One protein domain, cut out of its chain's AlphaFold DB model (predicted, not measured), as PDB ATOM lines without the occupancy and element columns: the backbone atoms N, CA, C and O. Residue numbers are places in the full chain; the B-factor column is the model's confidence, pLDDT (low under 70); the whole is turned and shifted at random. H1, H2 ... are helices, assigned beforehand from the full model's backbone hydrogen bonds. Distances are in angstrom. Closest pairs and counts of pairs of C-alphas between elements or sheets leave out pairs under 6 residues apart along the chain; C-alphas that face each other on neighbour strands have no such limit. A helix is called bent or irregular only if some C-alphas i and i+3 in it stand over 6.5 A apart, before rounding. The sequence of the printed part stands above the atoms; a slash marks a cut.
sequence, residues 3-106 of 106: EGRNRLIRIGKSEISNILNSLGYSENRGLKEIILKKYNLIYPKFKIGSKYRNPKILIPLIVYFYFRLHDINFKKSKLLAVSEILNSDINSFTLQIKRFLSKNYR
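This is residues 3 to 106 of the 106 residues of an uncharacterized protein of marine sediment metagenome (UniProt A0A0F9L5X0). Three helices, H1, H2 and H3, cross one another steeply to make a compact core, with H3 nearest its middle; the short H4 packs on the last residues of H1, and H5 leads away from H3 as an arm. Residues 95 to 106, of which 95 to 104 belong to H5, stick out from this body. You have 104 residues printed, with five named helices in the order H1, H2, H3, H4, H5 and no named strand, and the class is all helix. The whole is compact, with a radius of gyration of the C-alphas of 13.6 A, and spans 42 by 36 by 23 A.

Find C-alpha 3 at (316.805, 609.613, 459.762); from there H1, residues 3 to 23, runs 30.4 A to C-alpha 23 at (345.242, 607.264, 470.162). Next comes H2, residues 29 to 45, 25.3 A long. It is irregular, but only just: C-alphas 41 and 44 are 6.7 A apart. Go on to H3, residues 55 to 69, 20.5 A long, and then to H4, residues 76 to 81. Last is H5, residues 87 to 104, which runs 26.2 A to C-alpha 104 at (333.875, 638.965, 469.368).

Begin at the hub, H1 and H3, which touch three helices each. They touch each other at a steep tilt of 48 degrees, the same way, H3 with residues 55 to 60 alone; the closest C-alphas, of Gly 12 and Pro 55, are 5.8 A apart. H2 touches H1, residues 32 to 39 alone meeting residues 12 to 20 alone, at a steep tilt of 47 degrees, opposite ways; look at the closest C-alphas, Ile 16 and Lys 32, 6.4 A apart. H2 also touches H3 at a steep tilt of 64 degrees, opposite ways, closest at the C-alphas of Tyr 39 and Ile 59, 6.5 A. H4 touches H1 at its residues 19 to 23 alone, closest at the C-alphas of Leu 23 and Lys 78, 6.8 A. H3 and H4 form a helical hairpin at a shallow tilt of 13 degrees and only just touch, with 3 pairs of C-alphas within 8 A, closest Pro 60 and Leu 79, 7.2 A. H5 is close to H3 but not clearly touching, the closest C-alphas being Leu 61 and Ile 90, 6.5 A apart; it is apart from H1 and H2. In H1, H4 and H5 every O i to N i+4 pair is within hydrogen-bond range, against 11 of 13 in H2 and 10 of 11 in H3.

The two C-alphas farthest apart, of Glu 27 and Arg 106, are 42.4 A apart. The printed part has no cut and no long link. Its mean pLDDT is 89.9; look for values under 70 at residues 3 to 4 and 103 to 106.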
ATOM      1  N   GLU A   3     315.791 610.630 460.091       61.12
ATOM      2  CA  GLU A   3     316.805 609.613 459.762       61.12
ATOM      3  C   GLU A   3     318.208 610.186 459.508       61.12
ATOM      4  O   GLU A   3     319.208 609.624 459.960       61.12
ATOM      5  N   GLY A   4     318.304 611.350 458.855       68.88
ATOM      6  CA  GLY A   4     319.592 611.968 458.519       68.88
ATOM      7  C   GLY A   4     320.422 612.352 459.750       68.88
ATOM      8  O   GLY A   4     321.639 612.160 459.772       68.88
ATOM      9  N   ARG A   5     319.770 612.831 460.818       72.19
ATOM     10  CA  ARG A   5     320.444 613.209 462.071       72.19
ATOM     11  C   ARG A   5     320.936 611.981 462.840       72.19
ATOM     12  O   ARG A   5     322.069 611.987 463.319       72.19
ATOM     13  N   ASN A   6     320.136 610.917 462.893       79.12
ATOM     14  CA  ASN A   6     320.519 609.658 463.536       79.12
ATOM     15  C   ASN A   6     321.716 609.005 462.830       79.12
ATOM     16  O   ASN A   6     322.648 608.541 463.491       79.12
ATOM     17  N   ARG A   7     321.752 609.060 461.492       84.31
ATOM     18  CA  ARG A   7     322.895 608.593 460.697       84.31
ATOM     19  C   ARG A   7     324.174 609.370 461.019       84.31
ATOM     20  O   ARG A   7     325.209 608.750 461.253       84.31
ATOM     21  N   LEU A   8     324.107 610.700 461.083       83.19
ATOM     22  CA  LEU A   8     325.262 611.549 461.409       83.19
ATOM     23  C   LEU A   8     325.791 611.309 462.826       83.19
ATOM     24  O   LEU A   8     327.002 611.283 463.029       83.19
ATOM     25  N   ILE A   9     324.901 611.093 463.798       86.12
ATOM     26  CA  ILE A   9     325.291 610.750 465.172       86.12
ATOM     27  C   ILE A   9     325.990 609.387 465.205       86.12
ATOM     28  O   ILE A   9     327.011 609.245 465.875       86.12
ATOM     29  N   ARG A  10     325.480 608.391 464.469       90.56
ATOM     30  CA  ARG A  10     326.099 607.059 464.390       90.56
ATOM     31  C   ARG A  10     327.492 607.117 463.765       90.56
ATOM     32  O   ARG A  10     328.425 606.552 464.329       90.56
ATOM     33  N   ILE A  11     327.633 607.835 462.648       91.19
ATOM     34  CA  ILE A  11     328.933 608.069 462.001       91.19
ATOM     35  C   ILE A  11     329.876 608.762 462.984       91.19
ATOM     36  O   ILE A  11     330.996 608.304 463.177       91.19
ATOM     37  N   GLY A  12     329.404 609.806 463.671       91.50
ATOM     38  CA  GLY A  12     330.225 610.526 464.632       91.50
ATOM     39  C   GLY A  12     330.707 609.652 465.791       91.50
ATOM     40  O   GLY A  12     331.885 609.674 466.123       91.50
ATOM     41  N   LYS A  13     329.835 608.819 466.371       93.75
ATOM     42  CA  LYS A  13     330.217 607.864 467.429       93.75
ATOM     43  C   LYS A  13     331.272 606.859 466.962       93.75
ATOM     44  O   LYS A  13     332.205 606.562 467.711       93.75
ATOM     45  N   SER A  14     331.118 606.335 465.746       94.19
ATOM     46  CA  SER A  14     332.065 605.385 465.156       94.19
ATOM     47  C   SER A  14     333.428 606.036 464.923       94.19
ATOM     48  O   SER A  14     334.437 605.476 465.343       94.19
ATOM     49  N   GLU A  15     333.449 607.244 464.359       95.50
ATOM     50  CA  GLU A  15     334.676 608.000 464.092       95.50
ATOM     51  C   GLU A  15     335.418 608.372 465.384       95.50
ATOM     52  O   GLU A  15     336.619 608.146 465.509       95.50
ATOM     53  N   ILE A  16     334.691 608.864 466.396       96.38
ATOM     54  CA  ILE A  16     335.249 609.161 467.726       96.38
ATOM     55  C   ILE A  16     335.887 607.911 468.330       96.38
ATOM     56  O   ILE A  16     336.983 607.981 468.885       96.38
ATOM     57  N   SER A  17     335.209 606.766 468.225       95.62
ATOM     58  CA  SER A  17     335.730 605.506 468.752       95.62
ATOM     59  C   SER A  17     336.998 605.086 468.017       95.62
ATOM     60  O   SER A  17     337.977 604.757 468.675       95.62
ATOM     61  N   ASN A  18     337.014 605.164 466.685       95.31
ATOM     62  CA  ASN A  18     338.185 604.830 465.880       95.31
ATOM     63  C   ASN A  18     339.406 605.685 466.259       95.31
ATOM     64  O   ASN A  18     340.473 605.152 466.572       95.31
ATOM     65  N   ILE A  19     339.232 607.009 466.311       96.56
ATOM     66  CA  ILE A  19     340.312 607.946 466.636       96.56
ATOM     67  C   ILE A  19     340.811 607.718 468.062       96.56
ATOM     68  O   ILE A  19     342.013 607.584 468.276       96.56
ATOM     69  N   LEU A  20     339.915 607.657 469.051       96.19
ATOM     70  CA  LEU A  20     340.331 607.523 470.447       96.19
ATOM     71  C   LEU A  20     340.962 606.160 470.730       96.19
ATOM     72  O   LEU A  20     341.981 606.115 471.414       96.19
ATOM     73  N   ASN A  21     340.440 605.074 470.155       95.12
ATOM     74  CA  ASN A  21     341.078 603.760 470.240       95.12
ATOM     75  C   ASN A  21     342.489 603.814 469.637       95.12
ATOM     76  O   ASN A  21     343.459 603.426 470.284       95.12
ATOM     77  N   SER A  22     342.615 604.389 468.439       94.69
ATOM     78  CA  SER A  22     343.902 604.564 467.770       94.69
ATOM     79  C   SER A  22     344.871 605.412 468.584       94.69
ATOM     80  O   SER A  22     346.063 605.133 468.600       94.69
ATOM     81  N   LEU A  23     344.401 606.425 469.309       94.62
ATOM     82  CA  LEU A  23     345.242 607.264 470.162       94.62
ATOM     83  C   LEU A  23     345.597 606.625 471.517       94.62
ATOM     84  O   LEU A  23     346.448 607.174 472.209       94.62
ATOM     85  N   GLY A  24     345.037 605.460 471.861       94.75
ATOM     86  CA  GLY A  24     345.291 604.761 473.129       94.75
ATOM     87  C   GLY A  24     344.288 605.076 474.245       94.75
ATOM     88  O   GLY A  24     344.568 604.827 475.410       94.75
ATOM     89  N   TYR A  25     343.115 605.613 473.903       94.00
ATOM     90  CA  TYR A  25     342.049 606.016 474.830       94.00
ATOM     91  C   TYR A  25     340.776 605.176 474.647       94.00
ATOM     92  O   TYR A  25     339.661 605.698 474.743       94.00
ATOM     93  N   SER A  26     340.915 603.878 474.348       90.69
ATOM     94  CA  SER A  26     339.772 603.008 474.036       90.69
ATOM     95  C   SER A  26     338.760 602.906 475.177       90.69
ATOM     96  O   SER A  26     337.552 603.014 474.941       90.69
ATOM     97  N   GLU A  27     339.247 602.805 476.411       91.12
ATOM     98  CA  GLU A  27     338.415 602.619 477.604       91.12
ATOM     99  C   GLU A  27     337.858 603.928 478.172       91.12
ATOM    100  O   GLU A  27     337.008 603.923 479.064       91.12
ATOM    101  N   ASN A  28     338.277 605.082 477.640       92.19
ATOM    102  CA  ASN A  28     337.861 606.374 478.169       92.19
ATOM    103  C   ASN A  28     336.470 606.779 477.642       92.19
ATOM    104  O   ASN A  28     336.322 607.600 476.731       92.19
ATOM    105  N   ARG A  29     335.427 606.175 478.226       92.25
ATOM    106  CA  ARG A  29     334.017 606.458 477.900       92.25
ATOM    107  C   ARG A  29     333.663 607.932 478.110       92.25
ATOM    108  O   ARG A  29     333.014 608.522 477.249       92.25
ATOM    109  N   GLY A  30     334.160 608.541 479.189       95.19
ATOM    110  CA  GLY A  30     333.939 609.961 479.479       95.19
ATOM    111  C   GLY A  30     334.469 610.867 478.366       95.19
ATOM    112  O   GLY A  30     333.765 611.759 477.895       95.19
ATOM    113  N   LEU A  31     335.668 610.582 477.857       94.75
ATOM    114  CA  LEU A  31     336.251 611.322 476.740       94.75
ATOM    115  C   LEU A  31     335.439 611.153 475.450       94.75
ATOM    116  O   LEU A  31     335.160 612.144 474.774       94.75
ATOM    117  N   LYS A  32     334.990 609.930 475.131       96.00
ATOM    118  CA  LYS A  32     334.109 609.664 473.976       96.00
ATOM    119  C   LYS A  32     332.837 610.517 474.035       96.00
ATOM    120  O   LYS A  32     332.462 611.145 473.042       96.00
ATOM    121  N   GLU A  33     332.200 610.587 475.200       95.56
ATOM    122  CA  GLU A  33     330.999 611.398 475.412       95.56
ATOM    123  C   GLU A  33     331.270 612.900 475.316       95.56
ATOM    124  O   GLU A  33     330.483 613.624 474.703       95.56
ATOM    125  N   ILE A  34     332.380 613.380 475.883       96.62
ATOM    126  CA  ILE A  34     332.762 614.794 475.816       96.62
ATOM    127  C   ILE A  34     332.982 615.218 474.364       96.62
ATOM    128  O   ILE A  34     332.411 616.222 473.929       96.62
ATOM    129  N   ILE A  35     333.745 614.442 473.589       96.94
ATOM    130  CA  ILE A  35     333.987 614.741 472.173       96.94
ATOM    131  C   ILE A  35     332.673 614.711 471.385       96.94
ATOM    132  O   ILE A  35     332.423 615.618 470.590       96.94
ATOM    133  N   LEU A  36     331.785 613.746 471.649       95.44
ATOM    134  CA  LEU A  36     330.472 613.685 471.001       95.44
ATOM    135  C   LEU A  36     329.605 614.907 471.337       95.44
ATOM    136  O   LEU A  36     328.970 615.478 470.447       95.44
ATOM    137  N   LYS A  37     329.595 615.344 472.603       95.56
ATOM    138  CA  LYS A  37     328.902 616.567 473.035       95.56
ATOM    139  C   LYS A  37     329.459 617.788 472.300       95.56
ATOM    140  O   LYS A  37     328.681 618.561 471.744       95.56
ATOM    141  N   LYS A  38     330.787 617.944 472.221       94.75
ATOM    142  CA  LYS A  38     331.421 619.046 471.471       94.75
ATOM    143  C   LYS A  38     331.083 618.985 469.981       94.75
ATOM    144  O   LYS A  38     330.715 620.008 469.412       94.75
ATOM    145  N   TYR A  39     331.120 617.807 469.366       94.31
ATOM    146  CA  TYR A  39     330.718 617.618 467.972       94.31
ATOM    147  C   TYR A  39     329.275 618.063 467.726       94.31
ATOM    148  O   TYR A  39     329.042 618.897 466.855       94.31
ATOM    149  N   ASN A  40     328.321 617.607 468.539       92.00
ATOM    150  CA  ASN A  40     326.913 617.986 468.398       92.00
ATOM    151  C   ASN A  40     326.667 619.491 468.599       92.00
ATOM    152  O   ASN A  40     325.746 620.039 467.996       92.00
ATOM    153  N   LEU A  41     327.484 620.159 469.417       91.94
ATOM    154  CA  LEU A  41     327.408 621.606 469.636       91.94
ATOM    155  C   LEU A  41     328.028 622.418 468.491       91.94
ATOM    156  O   LEU A  41     327.541 623.502 468.173       91.94
ATOM    157  N   ILE A  42     329.119 621.934 467.895       90.19
ATOM    158  CA  ILE A  42     329.886 622.678 466.887       90.19
ATOM    159  C   ILE A  42     329.354 622.402 465.472       90.19
ATOM    160  O   ILE A  42     329.203 623.336 464.688       90.19
ATOM    161  N   TYR A  43     329.005 621.153 465.151       90.38
ATOM    162  CA  TYR A  43     328.493 620.730 463.842       90.38
ATOM    163  C   TYR A  43     327.388 621.633 463.256       90.38
ATOM    164  O   TYR A  43     327.515 622.037 462.095       90.38
ATOM    165  N   PRO A  44     326.316 622.001 463.996       89.44
ATOM    166  CA  PRO A  44     325.247 622.829 463.442       89.44
ATOM    167  C   PRO A  44     325.678 624.265 463.124       89.44
ATOM    168  O   PRO A  44     324.998 624.920 462.340       89.44
ATOM    169  N   LYS A  45     326.801 624.747 463.678       89.06
ATOM    170  CA  LYS A  45     327.290 626.120 463.479       89.06
ATOM    171  C   LYS A  45     327.945 626.337 462.115       89.06
ATOM    172  O   LYS A  45     328.106 627.477 461.690       89.06
ATOM    173  N   PHE A  46     328.328 625.269 461.415       87.94
ATOM    174  CA  PHE A  46     328.903 625.389 460.078       87.94
ATOM    175  C   PHE A  46     327.826 625.531 459.009       87.94
ATOM    176  O   PHE A  46     326.797 624.852 459.038       87.94
ATOM    177  N   LYS A  47     328.085 626.376 458.009       88.38
ATOM    178  CA  LYS A  47     327.215 626.500 456.833       88.38
ATOM    179  C   LYS A  47     327.126 625.167 456.082       88.38
ATOM    180  O   LYS A  47     328.075 624.378 456.080       88.38
ATOM    181  N   ILE A  48     325.978 624.913 455.457       88.31
ATOM    182  CA  ILE A  48     325.795 623.777 454.542       88.31
ATOM    183  C   ILE A  48     326.834 623.892 453.411       88.31
ATOM    184  O   ILE A  48     327.162 624.998 452.990       88.31
ATOM    185  N   GLY A  49     327.414 622.765 452.988       87.75
ATOM    186  CA  GLY A  49     328.500 622.725 451.996       87.75
ATOM    187  C   GLY A  49     329.904 622.990 452.557       87.75
ATOM    188  O   GLY A  49     330.892 622.794 451.858       87.75
ATOM    189  N   SER A  50     330.038 623.384 453.829       89.94
ATOM    190  CA  SER A  50     331.353 623.474 454.472       89.94
ATOM    191  C   SER A  50     331.994 622.091 454.611       89.94
ATOM    192  O   SER A  50     331.331 621.154 455.052       89.94
ATOM    193  N   LYS A  51     333.310 621.975 454.378       90.25
ATOM    194  CA  LYS A  51     334.062 620.737 454.669       90.25
ATOM    195  C   LYS A  51     333.931 620.275 456.126       90.25
ATOM    196  O   LYS A  51     333.999 619.085 456.407       90.25
ATOM    197  N   TYR A  52     333.657 621.197 457.054       91.06
ATOM    198  CA  TYR A  52     333.424 620.885 458.468       91.06
ATOM    199  C   TYR A  52     332.026 620.304 458.745       91.06
ATOM    200  O   TYR A  52     331.714 619.965 459.883       91.06
ATOM    201  N   ARG A  53     331.178 620.151 457.717       89.94
ATOM    202  CA  ARG A  53     329.984 619.292 457.762       89.94
ATOM    203  C   ARG A  53     330.305 617.819 457.483       89.94
ATOM    204  O   ARG A  53     329.403 616.994 457.576       89.94
ATOM    205  N   ASN A  54     331.558 617.462 457.194       91.31
ATOM    206  CA  ASN A  54     331.996 616.070 457.186       91.31
ATOM    207  C   ASN A  54     332.434 615.657 458.610       91.31
ATOM    208  O   ASN A  54     333.400 616.230 459.129       91.31
ATOM    209  N   PRO A  55     331.776 614.666 459.250       92.44
ATOM    210  CA  PRO A  55     332.182 614.165 460.563       92.44
ATOM    211  C   PRO A  55     333.644 613.703 460.597       92.44
ATOM    212  O   PRO A  55     334.337 613.987 461.570       92.44
ATOM    213  N   LYS A  56     334.131 613.084 459.513       92.75
ATOM    214  CA  LYS A  56     335.512 612.595 459.392       92.75
ATOM    215  C   LYS A  56     336.569 613.697 459.345       92.75
ATOM    216  O   LYS A  56     337.743 613.428 459.539       92.75
ATOM    217  N   ILE A  57     336.157 614.945 459.111       94.12
ATOM    218  CA  ILE A  57     337.037 616.119 459.159       94.12
ATOM    219  C   ILE A  57     336.854 616.858 460.482       94.12
ATOM    220  O   ILE A  57     337.822 617.201 461.158       94.12
ATOM    221  N   LEU A  58     335.605 617.103 460.882       94.75
ATOM    222  CA  LEU A  58     335.324 617.898 462.073       94.75
ATOM    223  C   LEU A  58     335.739 617.186 463.366       94.75
ATOM    224  O   LEU A  58     336.269 617.830 464.267       94.75
ATOM    225  N   ILE A  59     335.512 615.878 463.482       96.38
ATOM    226  CA  ILE A  59     335.807 615.137 464.713       96.38
ATOM    227  C   ILE A  59     337.309 615.114 465.019       96.38
ATOM    228  O   ILE A  59     337.658 615.493 466.138       96.38
ATOM    229  N   PRO A  60     338.212 614.767 464.080       97.06
ATOM    230  CA  PRO A  60     339.651 614.863 464.323       97.06
ATOM    231  C   PRO A  60     340.106 616.259 464.747       97.06
ATOM    232  O   PRO A  60     340.937 616.386 465.644       97.06
ATOM    233  N   LEU A  61     339.533 617.317 464.158       96.75
ATOM    234  CA  LEU A  61     339.824 618.691 464.568       96.75
ATOM    235  C   LEU A  61     339.370 618.934 466.012       96.75
ATOM    236  O   LEU A  61     340.147 619.437 466.818       96.75
ATOM    237  N   ILE A  62     338.152 618.526 466.379       96.31
ATOM    238  CA  ILE A  62     337.660 618.639 467.759       96.31
ATOM    239  C   ILE A  62     338.569 617.880 468.730       96.31
ATOM    240  O   ILE A  62     338.920 618.440 469.766       96.31
ATOM    241  N   VAL A  63     338.980 616.652 468.397       97.06
ATOM    242  CA  VAL A  63     339.922 615.865 469.208       97.06
ATOM    243  C   VAL A  63     341.243 616.615 469.369       97.06
ATOM    244  O   VAL A  63     341.687 616.807 470.497       97.06
ATOM    245  N   TYR A  64     341.824 617.111 468.272       96.75
ATOM    246  CA  TYR A  64     343.063 617.886 468.301       96.75
ATOM    247  C   TYR A  64     342.963 619.079 469.256       96.75
ATOM    248  O   TYR A  64     343.776 619.211 470.169       96.75
ATOM    249  N   PHE A  65     341.959 619.944 469.078       95.00
ATOM    250  CA  PHE A  65     341.826 621.151 469.895       95.00
ATOM    251  C   PHE A  65     341.470 620.835 471.344       95.00
ATOM    252  O   PHE A  65     342.012 621.475 472.235       95.00
ATOM    253  N   TYR A  66     340.613 619.843 471.594       95.75
ATOM    254  CA  TYR A  66     340.286 619.428 472.955       95.75
ATOM    255  C   TYR A  66     341.540 618.961 473.699       95.75
ATOM    256  O   TYR A  66     341.828 619.451 474.784       95.75
ATOM    257  N   PHE A  67     342.338 618.085 473.089       95.75
ATOM    258  CA  PHE A  67     343.547 617.569 473.726       95.75
ATOM    259  C   PHE A  67     344.569 618.679 473.971       95.75
ATOM    260  O   PHE A  67     345.166 618.739 475.039       95.75
ATOM    261  N   ARG A  68     344.727 619.602 473.012       93.75
ATOM    262  CA  ARG A  68     345.623 620.757 473.156       93.75
ATOM    263  C   ARG A  68     345.174 621.760 474.221       93.75
ATOM    264  O   ARG A  68     346.039 622.402 474.792       93.75
ATOM    265  N   LEU A  69     343.870 621.930 474.447       92.88
ATOM    266  CA  LEU A  69     343.329 622.859 475.450       92.88
ATOM    267  C   LEU A  69     343.304 622.276 476.869       92.88
ATOM    268  O   LEU A  69     343.204 623.034 477.825       92.88
ATOM    269  N   HIS A  70     343.346 620.950 476.994       94.25
ATOM    270  CA  HIS A  70     343.308 620.230 478.270       94.25
ATOM    271  C   HIS A  70     344.649 619.562 478.612       94.25
ATOM    272  O   HIS A  70     344.676 618.653 479.436       94.25
ATOM    273  N   ASP A  71     345.733 619.958 477.936       93.44
ATOM    274  CA  ASP A  71     347.089 619.418 478.119       93.44
ATOM    275  C   ASP A  71     347.170 617.880 478.068       93.44
ATOM    276  O   ASP A  71     348.024 617.240 478.682       93.44
ATOM    277  N   ILE A  72     346.286 617.260 477.279       93.62
ATOM    278  CA  ILE A  72     346.283 615.814 477.071       93.62
ATOM    279  C   ILE A  72     347.376 615.488 476.060       93.62
ATOM    280  O   ILE A  72     347.302 615.869 474.888       93.62
ATOM    281  N   ASN A  73     348.392 614.754 476.506       91.38
ATOM    282  CA  ASN A  73     349.503 614.368 475.650       91.38
ATOM    283  C   ASN A  73     349.067 613.346 474.589       91.38
ATOM    284  O   ASN A  73     348.586 612.268 474.918       91.38
ATOM    285  N   PHE A  74     349.291 613.649 473.311       93.50
ATOM    286  CA  PHE A  74     349.088 612.706 472.214       93.50
ATOM    287  C   PHE A  74     350.065 612.975 471.071       93.50
ATOM    288  O   PHE A  74     350.516 614.099 470.841       93.50
ATOM    289  N   LYS A  75     350.349 611.935 470.282       93.50
ATOM    290  CA  LYS A  75     351.145 612.078 469.063       93.50
ATOM    291  C   LYS A  75     350.271 612.646 467.947       93.50
ATOM    292  O   LYS A  75     349.441 611.935 467.383       93.50
ATOM    293  N   LYS A  76     350.502 613.911 467.578       93.38
ATOM    294  CA  LYS A  76     349.830 614.567 466.441       93.38
ATOM    295  C   LYS A  76     349.932 613.746 465.150       93.38
ATOM    296  O   LYS A  76     348.939 613.610 464.448       93.38
ATOM    297  N   SER A  77     351.099 613.164 464.866       94.56
ATOM    298  CA  SER A  77     351.301 612.283 463.706       94.56
ATOM    299  C   SER A  77     350.368 611.073 463.714       94.56
ATOM    300  O   SER A  77     349.863 610.696 462.665       94.56
ATOM    301  N   LYS A  78     350.074 610.510 464.893       95.19
ATOM    302  CA  LYS A  78     349.134 609.396 465.041       95.19
ATOM    303  C   LYS A  78     347.707 609.829 464.725       95.19
ATOM    304  O   LYS A  78     347.013 609.101 464.037       95.19
ATOM    305  N   LEU A  79     347.294 611.023 465.163       95.81
ATOM    306  CA  LEU A  79     345.987 611.577 464.796       95.81
ATOM    307  C   LEU A  79     345.876 611.773 463.279       95.81
ATOM    308  O   LEU A  79     344.888 611.347 462.693       95.81
ATOM    309  N   LEU A  80     346.889 612.373 462.647       95.44
ATOM    310  CA  LEU A  80     346.913 612.575 461.194       95.44
ATOM    311  C   LEU A  80     346.892 611.245 460.424       95.44
ATOM    312  O   LEU A  80     346.242 611.154 459.395       95.44
ATOM    313  N   ALA A  81     347.562 610.207 460.931       94.50
ATOM    314  CA  ALA A  81     347.608 608.898 460.279       94.50
ATOM    315  C   ALA A  81     346.271 608.137 460.322       94.50
ATOM    316  O   ALA A  81     346.025 607.296 459.465       94.50
ATOM    317  N   VAL A  82     345.421 608.404 461.318       93.75
ATOM    318  CA  VAL A  82     344.152 607.675 461.528       93.75
ATOM    319  C   VAL A  82     342.913 608.493 461.177       93.75
ATOM    320  O   VAL A  82     341.797 608.075 461.474       93.75
ATOM    321  N   SER A  83     343.098 609.664 460.569       93.00
ATOM    322  CA  SER A  83     342.012 610.555 460.173       93.00
ATOM    323  C   SER A  83     342.216 611.110 458.767       93.00
ATOM    324  O   SER A  83     343.307 611.049 458.212       93.00
ATOM    325  N   GLU A  84     341.161 611.686 458.191       90.69
ATOM    326  CA  GLU A  84     341.203 612.296 456.855       90.69
ATOM    327  C   GLU A  84     341.727 613.748 456.871       90.69
ATOM    328  O   GLU A  84     341.630 614.447 455.864       90.69
ATOM    329  N   ILE A  85     342.251 614.238 458.005       94.38
ATOM    330  CA  ILE A  85     342.717 615.625 458.123       94.38
ATOM    331  C   ILE A  85     344.213 615.764 457.853       94.38
ATOM    332  O   ILE A  85     345.037 614.958 458.280       94.38
ATOM    333  N   LEU A  86     344.572 616.872 457.214       94.12
ATOM    334  CA  LEU A  86     345.948 617.282 456.983       94.12
ATOM    335  C   LEU A  86     346.386 618.355 457.986       94.12
ATOM    336  O   LEU A  86     345.587 619.027 458.646       94.12
ATOM    337  N   ASN A  87     347.695 618.604 458.048       93.88
ATOM    338  CA  ASN A  87     348.237 619.737 458.805       93.88
ATOM    339  C   ASN A  87     347.644 621.085 458.359       93.88
ATOM    340  O   ASN A  87     347.418 621.969 459.187       93.88
ATOM    341  N   SER A  88     347.361 621.234 457.063       93.69
ATOM    342  CA  SER A  88     346.723 622.425 456.499       93.69
ATOM    343  C   SER A  88     345.296 622.624 457.018       93.69
ATOM    344  O   SER A  88     344.879 623.771 457.206       93.69
ATOM    345  N   ASP A  89     344.565 621.549 457.328       93.94
ATOM    346  CA  ASP A  89     343.226 621.625 457.921       93.94
ATOM    347  C   ASP A  89     343.275 622.164 459.346       93.94
ATOM    348  O   ASP A  89     342.512 623.069 459.688       93.94
ATOM    349  N   ILE A  90     344.224 621.679 460.151       93.75
ATOM    350  CA  ILE A  90     344.451 622.166 461.519       93.75
ATOM    351  C   ILE A  90     344.798 623.659 461.509       93.75
ATOM    352  O   ILE A  90     344.229 624.442 462.276       93.75
ATOM    353  N   ASN A  91     345.705 624.071 460.621       93.56
ATOM    354  CA  ASN A  91     346.109 625.471 460.495       93.56
ATOM    355  C   ASN A  91     344.931 626.348 460.049       93.56
ATOM    356  O   ASN A  91     344.649 627.378 460.666       93.56
ATOM    357  N   SER A  92     344.188 625.904 459.032       92.44
ATOM    358  CA  SER A  92     342.997 626.603 458.535       92.44
ATOM    359  C   SER A  92     341.935 626.764 459.621       92.44
ATOM    360  O   SER A  92     341.356 627.842 459.765       92.44
ATOM    361  N   PHE A  93     341.691 625.718 460.412       91.81
ATOM    362  CA  PHE A  93     340.714 625.762 461.494       91.81
ATOM    363  C   PHE A  93     341.168 626.681 462.632       91.81
ATOM    364  O   PHE A  93     340.381 627.498 463.108       91.81
ATOM    365  N   THR A  94     342.452 626.631 463.003       90.81
ATOM    366  CA  THR A  94     343.058 627.554 463.980       90.81
ATOM    367  C   THR A  94     342.837 629.011 463.570       90.81
ATOM    368  O   THR A  94     342.415 629.827 464.388       90.81
ATOM    369  N   LEU A  95     343.085 629.346 462.300       89.94
ATOM    370  CA  LEU A  95     342.875 630.699 461.777       89.94
ATOM    371  C   LEU A  95     341.402 631.117 461.834       89.94
ATOM    372  O   LEU A  95     341.108 632.263 462.171       89.94
ATOM    373  N   GLN A  96     340.471 630.206 461.542       86.25
ATOM    374  CA  GLN A  96     339.038 630.487 461.650       86.25
ATOM    375  C   GLN A  96     338.604 630.737 463.096       86.25
ATOM    376  O   GLN A  96     337.897 631.713 463.340       86.25
ATOM    377  N   ILE A  97     339.073 629.929 464.053       84.38
ATOM    378  CA  ILE A  97     338.809 630.153 465.482       84.38
ATOM    379  C   ILE A  97     339.374 631.507 465.917       84.38
ATOM    380  O   ILE A  97     338.657 632.298 466.523       84.38
ATOM    381  N   LYS A  98     340.630 631.818 465.571       83.62
ATOM    382  CA  LYS A  98     341.259 633.103 465.920       83.62
ATOM    383  C   LYS A  98     340.482 634.291 465.360       83.62
ATOM    384  O   LYS A  98     340.239 635.249 466.084       83.62
ATOM    385  N   ARG A  99     340.052 634.221 464.096       83.06
ATOM    386  CA  ARG A  99     339.212 635.257 463.469       83.06
ATOM    387  C   ARG A  99     337.861 635.398 464.163       83.06
ATOM    388  O   ARG A  99     337.385 636.515 464.313       83.06
ATOM    389  N   PHE A 100     337.249 634.288 464.571       76.69
ATOM    390  CA  PHE A 100     335.997 634.309 465.322       76.69
ATOM    391  C   PHE A 100     336.177 634.989 466.683       76.69
ATOM    392  O   PHE A 100     335.429 635.905 467.001       76.69
ATOM    393  N   LEU A 101     337.200 634.607 467.452       73.69
ATOM    394  CA  LEU A 101     337.486 635.214 468.754       73.69
ATOM    395  C   LEU A 101     337.836 636.701 468.609       73.69
ATOM    396  O   LEU A 101     337.211 637.536 469.247       73.69
ATOM    397  N   SER A 102     338.745 637.059 467.699       74.69
ATOM    398  CA  SER A 102     339.143 638.453 467.459       74.69
ATOM    399  C   SER A 102     337.978 639.375 467.075       74.69
ATOM    400  O   SER A 102     338.039 640.563 467.377       74.69
ATOM    401  N   LYS A 103     336.935 638.858 466.414       63.81
ATOM    402  CA  LYS A 103     335.740 639.639 466.061       63.81
ATOM    403  C   LYS A 103     334.751 639.814 467.215       63.81
ATOM    404  O   LYS A 103     333.951 640.734 467.149       63.81
ATOM    405  N   ASN A 104     334.802 638.953 468.231       58.88
ATOM    406  CA  ASN A 104     333.875 638.965 469.368       58.88
ATOM    407  C   ASN A 104     334.463 639.625 470.631       58.88
ATOM    408  O   ASN A 104     333.768 639.719 471.634       58.88
ATOM    409  N   TYR A 105     335.729 640.053 470.590       50.53
ATOM    410  CA  TYR A 105     336.401 640.831 471.643       50.53
ATOM    411  C   TYR A 105     336.674 642.283 471.200       50.53
ATOM    412  O   TYR A 105     337.676 642.872 471.600       50.53
ATOM    413  N   ARG A 106     335.824 642.841 470.330       43.25
ATOM    414  CA  ARG A 106     335.829 644.264 469.966       43.25
ATOM    415  C   ARG A 106     334.587 644.943 470.505       43.25
ATOM    416  O   ARG A 106     333.511 644.323 470.367       43.25
TER     417      ARG A 106